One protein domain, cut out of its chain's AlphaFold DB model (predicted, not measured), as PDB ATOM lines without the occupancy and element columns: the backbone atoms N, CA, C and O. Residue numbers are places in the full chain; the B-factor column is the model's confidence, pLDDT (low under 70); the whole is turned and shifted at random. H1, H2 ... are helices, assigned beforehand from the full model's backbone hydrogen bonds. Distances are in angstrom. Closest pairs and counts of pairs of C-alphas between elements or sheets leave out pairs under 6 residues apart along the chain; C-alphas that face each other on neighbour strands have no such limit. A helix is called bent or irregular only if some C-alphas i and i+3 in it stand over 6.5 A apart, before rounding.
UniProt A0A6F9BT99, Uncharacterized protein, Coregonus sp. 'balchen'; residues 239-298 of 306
ATOM      1  N   LYS A 239      99.982 112.230  80.539       67.25
ATOM      2  CA  LYS A 239      99.804 113.638  80.945       67.25
ATOM      3  C   LYS A 239     100.485 114.630  79.997       67.25
ATOM      4  O   LYS A 239     100.011 115.750  79.828       67.25
ATOM      5  N   MET A 240     101.605 114.251  79.378       68.69
ATOM      6  CA  MET A 240     102.288 115.105  78.400       68.69
ATOM      7  C   MET A 240     101.519 115.231  77.081       68.69
ATOM      8  O   MET A 240     101.608 116.282  76.441       68.69
ATOM      9  N   LYS A 241     100.743 114.214  76.680       73.81
ATOM     10  CA  LYS A 241      99.874 114.297  75.493       73.81
ATOM     11  C   LYS A 241      98.787 115.354  75.666       73.81
ATOM     12  O   LYS A 241      98.570 116.129  74.739       73.81
ATOM     13  N   ASP A 242      98.203 115.456  76.857       70.12
ATOM     14  CA  ASP A 242      97.174 116.460  77.162       70.12
ATOM     15  C   ASP A 242      97.756 117.878  77.283       70.12
ATOM     16  O   ASP A 242      97.095 118.874  76.986       70.12
ATOM     17  N   LEU A 243      99.040 117.982  77.643       73.75
ATOM     18  CA  LEU A 243      99.744 119.261  77.720       73.75
ATOM     19  C   LEU A 243     100.129 119.817  76.340       73.75
ATOM     20  O   LEU A 243     100.268 121.028  76.176       73.75
ATOM     21  N   TYR A 244     100.322 118.958  75.336       75.75
ATOM     22  CA  TYR A 244     100.824 119.367  74.022       75.75
ATOM     23  C   TYR A 244      99.897 120.359  73.281       75.75
ATOM     24  O   TYR A 244     100.400 121.382  72.795       75.75
ATOM     25  N   PRO A 245      98.562 120.160  73.228       75.81
ATOM     26  CA  PRO A 245      97.630 121.147  72.677       75.81
ATOM     27  C   PRO A 245      97.681 122.492  73.407       75.81
ATOM     28  O   PRO A 245      97.634 123.544  72.761       75.81
ATOM     29  N   LEU A 246      97.827 122.465  74.736       71.94
ATOM     30  CA  LEU A 246      97.960 123.663  75.558       71.94
ATOM     31  C   LEU A 246      99.251 124.410  75.202       71.94
ATOM     32  O   LEU A 246      99.207 125.591  74.875       71.94
ATOM     33  N   CYS A 247     100.387 123.713  75.161       70.06
ATOM     34  CA  CYS A 247     101.681 124.279  74.784       70.06
ATOM     35  C   CYS A 247     101.654 124.883  73.375       70.06
ATOM     36  O   CYS A 247     102.156 125.984  73.171       70.06
ATOM     37  N   LYS A 248     101.015 124.222  72.404       76.50
ATOM     38  CA  LYS A 248     100.878 124.751  71.040       76.50
ATOM     39  C   LYS A 248     100.040 126.035  70.999       76.50
ATOM     40  O   LYS A 248     100.441 126.998  70.346       76.50
ATOM     41  N   LYS A 249      98.909 126.073  71.718       72.88
ATOM     42  CA  LYS A 249      98.088 127.289  71.873       72.88
ATOM     43  C   LYS A 249      98.854 128.393  72.613       72.88
ATOM     44  O   LYS A 249      98.706 129.556  72.261       72.88
ATOM     45  N   ILE A 250      99.683 128.048  73.600       72.31
ATOM     46  CA  ILE A 250     100.463 129.013  74.387       72.31
ATOM     47  C   ILE A 250     101.608 129.623  73.568       72.31
ATOM     48  O   ILE A 250     101.818 130.831  73.620       72.31
ATOM     49  N   VAL A 251     102.336 128.811  72.798       71.94
ATOM     50  CA  VAL A 251     103.539 129.243  72.062       71.94
ATOM     51  C   VAL A 251     103.198 130.088  70.830       71.94
ATOM     52  O   VAL A 251     103.966 130.977  70.474       71.94
ATOM     53  N   CYS A 252     102.051 129.846  70.188       74.50
ATOM     54  CA  CYS A 252     101.661 130.541  68.953       74.50
ATOM     55  C   CYS A 252     100.367 131.364  69.072       74.50
ATOM     56  O   CYS A 252      99.890 131.897  68.071       74.50
ATOM     57  N   GLY A 253      99.767 131.445  70.260       80.88
ATOM     58  CA  GLY A 253      98.486 132.115  70.467       80.88
ATOM     59  C   GLY A 253      98.604 133.613  70.731       80.88
ATOM     60  O   GLY A 253      99.586 134.116  71.272       80.88
ATOM     61  N   THR A 254      97.538 134.342  70.405       86.56
ATOM     62  CA  THR A 254      97.334 135.706  70.916       86.56
ATOM     63  C   THR A 254      97.167 135.692  72.436       86.56
ATOM     64  O   THR A 254      96.700 134.704  72.999       86.56
ATOM     65  N   TYR A 255      97.437 136.819  73.108       79.06
ATOM     66  CA  TYR A 255      97.195 136.956  74.555       79.06
ATOM     67  C   TYR A 255      95.797 136.464  74.965       79.06
ATOM     68  O   TYR A 255      95.654 135.754  75.957       79.06
ATOM     69  N   ARG A 256      94.772 136.765  74.152       80.19
ATOM     70  CA  ARG A 256      93.411 136.261  74.360       80.19
ATOM     71  C   ARG A 256      93.381 134.733  74.338       80.19
ATOM     72  O   ARG A 256      92.925 134.146  75.304       80.19
ATOM     73  N   GLN A 257      93.894 134.090  73.291       84.12
ATOM     74  CA  GLN A 257      93.906 132.623  73.173       84.12
ATOM     75  C   GLN A 257      94.680 131.932  74.303       84.12
ATOM     76  O   GLN A 257      94.255 130.875  74.757       84.12
ATOM     77  N   ILE A 258      95.768 132.541  74.783       86.00
ATOM     78  CA  ILE A 258      96.540 132.029  75.921       86.00
ATOM     79  C   ILE A 258      95.693 132.063  77.196       86.00
ATOM     80  O   ILE A 258      95.577 131.052  77.881       86.00
ATOM     81  N   VAL A 259      95.064 133.204  77.497       83.81
ATOM     82  CA  VAL A 259      94.188 133.345  78.671       83.81
ATOM     83  C   VAL A 259      93.015 132.367  78.597       83.81
ATOM     84  O   VAL A 259      92.696 131.738  79.600       83.81
ATOM     85  N   LEU A 260      92.421 132.186  77.412       85.44
ATOM     86  CA  LEU A 260      91.352 131.208  77.198       85.44
ATOM     87  C   LEU A 260      91.809 129.789  77.501       85.44
ATOM     88  O   LEU A 260      91.169 129.117  78.296       85.44
ATOM     89  N   ALA A 261      92.933 129.365  76.922       85.75
ATOM     90  CA  ALA A 261      93.457 128.020  77.122       85.75
ATOM     91  C   ALA A 261      93.772 127.743  78.600       85.75
ATOM     92  O   ALA A 261      93.496 126.659  79.100       85.75
ATOM     93  N   VAL A 262      94.320 128.731  79.318       86.31
ATOM     94  CA  VAL A 262      94.600 128.607  80.754       86.31
ATOM     95  C   VAL A 262      93.305 128.501  81.559       86.31
ATOM     96  O   VAL A 262      93.224 127.658  82.446       86.31
ATOM     97  N   LEU A 263      92.296 129.327  81.276       86.12
ATOM     98  CA  LEU A 263      91.027 129.281  82.008       86.12
ATOM     99  C   LEU A 263      90.241 127.990  81.723       86.12
ATOM    100  O   LEU A 263      89.756 127.376  82.665       86.12
ATOM    101  N   GLU A 264      90.184 127.559  80.461       87.62
ATOM    102  CA  GLU A 264      89.560 126.305  80.009       87.62
ATOM    103  C   GLU A 264      90.173 125.117  80.754       87.62
ATOM    104  O   GLU A 264      89.467 124.351  81.398       87.62
ATOM    105  N   TYR A 265      91.507 125.048  80.783       86.81
ATOM    106  CA  TYR A 265      92.234 123.966  81.443       86.81
ATOM    107  C   TYR A 265      92.126 123.976  82.979       86.81
ATOM    108  O   TYR A 265      92.052 122.917  83.591       86.81
ATOM    109  N   ASN A 266      92.157 125.147  83.630       87.06
ATOM    110  CA  ASN A 266      92.175 125.216  85.102       87.06
ATOM    111  C   ASN A 266      90.788 125.100  85.742       87.06
ATOM    112  O   ASN A 266      90.697 124.705  86.902       87.06
ATOM    113  N   PHE A 267      89.735 125.487  85.025       85.94
ATOM    114  CA  PHE A 267      88.377 125.554  85.565       85.94
ATOM    115  C   PHE A 267      87.408 124.583  84.885       85.94
ATOM    116  O   PHE A 267      86.224 124.629  85.205       85.94
ATOM    117  N   ASP A 268      87.905 123.725  83.986       86.31
ATOM    118  CA  ASP A 268      87.100 122.769  83.211       86.31
ATOM    119  C   ASP A 268      85.951 123.474  82.465       86.31
ATOM    120  O   ASP A 268      84.780 123.106  82.552       86.31
ATOM    121  N   LEU A 269      86.290 124.588  81.804       86.12
ATOM    122  CA  LEU A 269      85.327 125.454  81.119       86.12
ATOM    123  C   LEU A 269      85.324 125.175  79.623       86.12
ATOM    124  O   LEU A 269      86.339 125.371  78.963       86.12
ATOM    125  N   ASP A 270      84.161 124.850  79.070       86.00
ATOM    126  CA  ASP A 270      83.986 124.701  77.629       86.00
ATOM    127  C   ASP A 270      83.535 126.019  76.981       86.00
ATOM    128  O   ASP A 270      82.352 126.301  76.767       86.00
ATOM    129  N   PHE A 271      84.512 126.858  76.639       78.12
ATOM    130  CA  PHE A 271      84.243 128.140  75.987       78.12
ATOM    131  C   PHE A 271      83.761 128.023  74.536       78.12
ATOM    132  O   PHE A 271      83.419 129.054  73.952       78.12
ATOM    133  N   GLN A 272      83.746 126.828  73.925       78.19
ATOM    134  CA  GLN A 272      83.091 126.664  72.621       78.19
ATOM    135  C   GLN A 272      81.574 126.765  72.756       78.19
ATOM    136  O   GLN A 272      80.926 127.304  71.859       78.19
ATOM    137  N   ASN A 273      81.032 126.299  73.880       81.81
ATOM    138  CA  ASN A 273      79.599 126.290  74.142       81.81
ATOM    139  C   ASN A 273      79.138 127.524  74.934       81.81
ATOM    140  O   ASN A 273      78.044 128.024  74.685       81.81
ATOM    141  N   ASP A 274      80.000 128.088  75.788       85.75
ATOM    142  CA  ASP A 274      79.645 129.200  76.680       85.75
ATOM    143  C   ASP A 274      80.405 130.505  76.368       85.75
ATOM    144  O   ASP A 274      81.134 131.070  77.194       85.75
ATOM    145  N   ILE A 275      80.215 131.028  75.154       84.56
ATOM    146  CA  ILE A 275      80.832 132.295  74.716       84.56
ATOM    147  C   ILE A 275      80.366 133.479  75.588       84.56
ATOM    148  O   ILE A 275      81.165 134.361  75.910       84.56
ATOM    149  N   ASP A 276      79.111 133.478  76.043       88.56
ATOM    150  CA  ASP A 276      78.565 134.540  76.902       88.56
ATOM    151  C   ASP A 276      79.231 134.565  78.285       88.56
ATOM    152  O   ASP A 276      79.591 135.628  78.807       88.56
ATOM    153  N   LEU A 277      79.458 133.382  78.871       87.62
ATOM    154  CA  LEU A 277      80.199 133.245  80.126       87.62
ATOM    155  C   LEU A 277      81.618 133.784  79.956       87.62
ATOM    156  O   LEU A 277      82.128 134.503  80.820       87.62
ATOM    157  N   LEU A 278      82.237 133.483  78.816       84.75
ATOM    158  CA  LEU A 278      83.569 133.958  78.516       84.75
ATOM    159  C   LEU A 278      83.642 135.487  78.438       84.75
ATOM    160  O   LEU A 278      84.525 136.103  79.043       84.75
ATOM    161  N   GLU A 279      82.736 136.111  77.686       87.44
ATOM    162  CA  GLU A 279      82.699 137.567  77.568       87.44
ATOM    163  C   GLU A 279      82.464 138.229  78.924       87.44
ATOM    164  O   GLU A 279      83.131 139.216  79.259       87.44
ATOM    165  N   ASN A 280      81.596 137.645  79.750       91.38
ATOM    166  CA  ASN A 280      81.352 138.115  81.105       91.38
ATOM    167  C   ASN A 280      82.619 138.033  81.978       91.38
ATOM    168  O   ASN A 280      82.984 139.013  82.634       91.38
ATOM    169  N   ILE A 281      83.348 136.912  81.960       88.94
ATOM    170  CA  ILE A 281      84.601 136.755  82.721       88.94
ATOM    171  C   ILE A 281      85.648 137.779  82.261       88.94
ATOM    172  O   ILE A 281      86.229 138.485  83.090       88.94
ATOM    173  N   ILE A 282      85.858 137.922  80.949       87.88
ATOM    174  CA  ILE A 282      86.819 138.885  80.391       87.88
ATOM    175  C   ILE A 282      86.457 140.318  80.807       87.88
ATOM    176  O   ILE A 282      87.334 141.097  81.197       87.88
ATOM    177  N   ASN A 283      85.174 140.678  80.747       91.06
ATOM    178  CA  ASN A 283      84.713 142.004  81.141       91.06
ATOM    179  C   ASN A 283      84.920 142.257  82.639       91.06
ATOM    180  O   ASN A 283      85.415 143.324  83.008       91.06
ATOM    181  N   ASN A 284      84.655 141.269  83.497       92.06
ATOM    182  CA  ASN A 284      84.916 141.375  84.931       92.06
ATOM    183  C   ASN A 284      86.411 141.544  85.242       92.06
ATOM    184  O   ASN A 284      86.775 142.435  86.014       92.06
ATOM    185  N   ILE A 285      87.293 140.784  84.583       89.69
ATOM    186  CA  ILE A 285      88.750 140.944  84.725       89.69
ATOM    187  C   ILE A 285      89.174 142.373  84.349       89.69
ATOM    188  O   ILE A 285      89.915 143.018  85.095       89.69
ATOM    189  N   ARG A 286      88.651 142.921  83.244       90.75
ATOM    190  CA  ARG A 286      88.926 144.306  82.817       90.75
ATOM    191  C   ARG A 286      88.435 145.343  83.828       90.75
ATOM    192  O   ARG A 286      89.121 146.340  84.065       90.75
ATOM    193  N   ILE A 287      87.259 145.140  84.421       95.19
ATOM    194  CA  ILE A 287      86.709 146.033  85.452       95.19
ATOM    195  C   ILE A 287      87.615 146.032  86.687       95.19
ATOM    196  O   ILE A 287      87.997 147.102  87.171       95.19
ATOM    197  N   VAL A 288      88.016 144.850  87.159       93.56
ATOM    198  CA  VAL A 288      88.924 144.701  88.304       93.56
ATOM    199  C   VAL A 288      90.273 145.359  88.018       93.56
ATOM    200  O   VAL A 288      90.793 146.095  88.859       93.56
ATOM    201  N   GLU A 289      90.818 145.190  86.812       93.75
ATOM    202  CA  GLU A 289      92.078 145.819  86.413       93.75
ATOM    203  C   GLU A 289      91.992 147.356  86.435       93.75
ATOM    204  O   GLU A 289      92.882 148.026  86.974       93.75
ATOM    205  N   LYS A 290      90.902 147.931  85.907       96.06
ATOM    206  CA  LYS A 290      90.646 149.381  85.954       96.06
ATOM    207  C   LYS A 290      90.537 149.883  87.393       96.06
ATOM    208  O   LYS A 290      91.143 150.904  87.731       96.06
ATOM    209  N   LYS A 291      89.819 149.156  88.255       96.56
ATOM    210  CA  LYS A 291      89.658 149.508  89.673       96.56
ATOM    211  C   LYS A 291      91.001 149.487  90.405       96.56
ATOM    212  O   LYS A 291      91.345 150.464  91.068       96.56
ATOM    213  N   ARG A 292      91.811 148.444  90.188       95.69
ATOM    214  CA  ARG A 292      93.172 148.322  90.733       95.69
ATOM    215  C   ARG A 292      94.056 149.503  90.325       95.69
ATOM    216  O   ARG A 292      94.729 150.084  91.174       95.69
ATOM    217  N   LYS A 293      94.031 149.901  89.046       95.50
ATOM    218  CA  LYS A 293      94.783 151.070  88.547       95.50
ATOM    219  C   LYS A 293      94.329 152.377  89.206       95.50
ATOM    220  O   LYS A 293      95.171 153.220  89.510       95.50
ATOM    221  N   SER A 294      93.030 152.547  89.449       94.75
ATOM    222  CA  SER A 294      92.498 153.721  90.153       94.75
ATOM    223  C   SER A 294      92.989 153.784  91.605       94.75
ATOM    224  O   SER A 294      93.489 154.820  92.044       94.75
ATOM    225  N   TRP A 295      92.968 152.654  92.319       94.25
ATOM    226  CA  TRP A 295      93.490 152.560  93.688       94.25
ATOM    227  C   TRP A 295      94.988 152.869  93.788       94.25
ATOM    228  O   TRP A 295      95.405 153.580  94.700       94.25
ATOM    229  N   LEU A 296      95.792 152.418  92.821       93.19
ATOM    230  CA  LEU A 296      97.217 152.761  92.738       93.19
ATOM    231  C   LEU A 296      97.446 154.275  92.575       93.19
ATOM    232  O   LEU A 296      98.332 154.838  93.218       93.19
ATOM    233  N   LYS A 297      96.629 154.956  91.760       92.88
ATOM    234  CA  LYS A 297      96.711 156.417  91.579       92.88
ATOM    235  C   LYS A 297      96.273 157.189  92.826       92.88
ATOM    236  O   LYS A 297      96.856 158.222  93.145       92.88
ATOM    237  N   GLU A 298      95.242 156.714  93.517       93.19
ATOM    238  CA  GLU A 298      94.749 157.319  94.757       93.19
ATOM    239  C   GLU A 298      95.769 157.183  95.899       93.19
ATOM    240  O   GLU A 298      96.068 158.161  96.580       93.19
TER     241      GLU A 298
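AT A GLANCE: This is residues 239 to 298 of the 306 residues of an uncharacterized protein of Coregonus sp. 'balchen' (UniProt A0A6F9BT99). Two short helices, H1 and H2, make a small helical hairpin, and a long third helix, H3, starts near H2 and runs outward as a straight arm. The far part of that arm, residues 283 to 298, sticks out free of the rest, while H1 and H2 meet in the part of the hairpin nearer to their tight link. The printed part has 60 residues, with three named helices in the order H1, H2, H3 and no named strand, and its class is all helix. The whole is loose, with a radius of gyration of the C-alphas of 14.3 A, and its C-alphas span 47 by 24 by 19 A along their three main axes.

IN THESE COORDINATES: The printed part begins with H1, residues 239 to 252, whose first C-alpha, that of Lys 239, is at (99.804, 113.638, 80.945). H1 measures 20.8 A from first to last C-alpha. It is irregular, but only just: C-alphas 242 and 245 are 6.50 A apart, against about 5 A in a regular helix, and its line is a rough one. After Gly 253 and Thr 254 comes H2, residues 255 to 267, which begins with the C-alpha of Tyr 255 at (97.195, 136.956, 74.555) and measures 18.1 A from first to last C-alpha. Residues 268 to 274 belong to no named element. H3, residues 275 to 298, is the longest helix, with 24 residues and 35.0 A from first to last C-alpha. It begins with the C-alpha of Ile 275 at (80.832, 132.295, 74.716) and ends with that of Glu 298 at (94.749, 157.319, 94.757).

HOW THE PARTS SIT: H1 and H2 form a helical hairpin, two helices that follow each other in the chain, touch and run opposite ways. They touch with 8 pairs of C-alphas within 8 A, and their closest C-alphas, those of Ile 250 and Ile 258, are 5.2 A apart. Their lines stand at a shallow tilt of 22 degrees, and their centres are 11.5 A apart. H1 touches H2 with residues 246 to 250 alone, and H2 touches H1 with residues 257 to 262 alone. H2 and H3 are near each other: their closest C-alphas are 8.4 A apart, and 7 pairs of C-alphas are within 10 A. H1 and H3 are apart, with no C-alpha of the one within 8 A of the other. In the backbones of H2 and H3, every O i to N i+4 pair is within hydrogen-bond range; in H1, 8 of 10 such pairs are.

THE WHOLE: The outline is elongated, but only just, with spans of 47 by 24 by 19 A. The two C-alphas farthest apart are those of Lys 241 and Glu 298, at 47.4 A, and the first and last printed C-alphas are 46.1 A apart. Residues 283 to 298, which belong to H3, stand free: none of their C-alphas has another C-alpha 8 or more residues away along the chain within 10 A. Without them the body has 44 residues, spans 30 by 21 by 14 A and has a radius of gyration of 10.7 A. The printed part has no cut. The link from H1 to H2 is tight, with 2 residues, and the link from H2 to H3 is short, with 7 residues; neither is long. The mean pLDDT of the printed part is 84.5, and residues 239 and 240 are under 70. By helix the mean pLDDT is 73 in H1, 85 in H2 and 92 in H3.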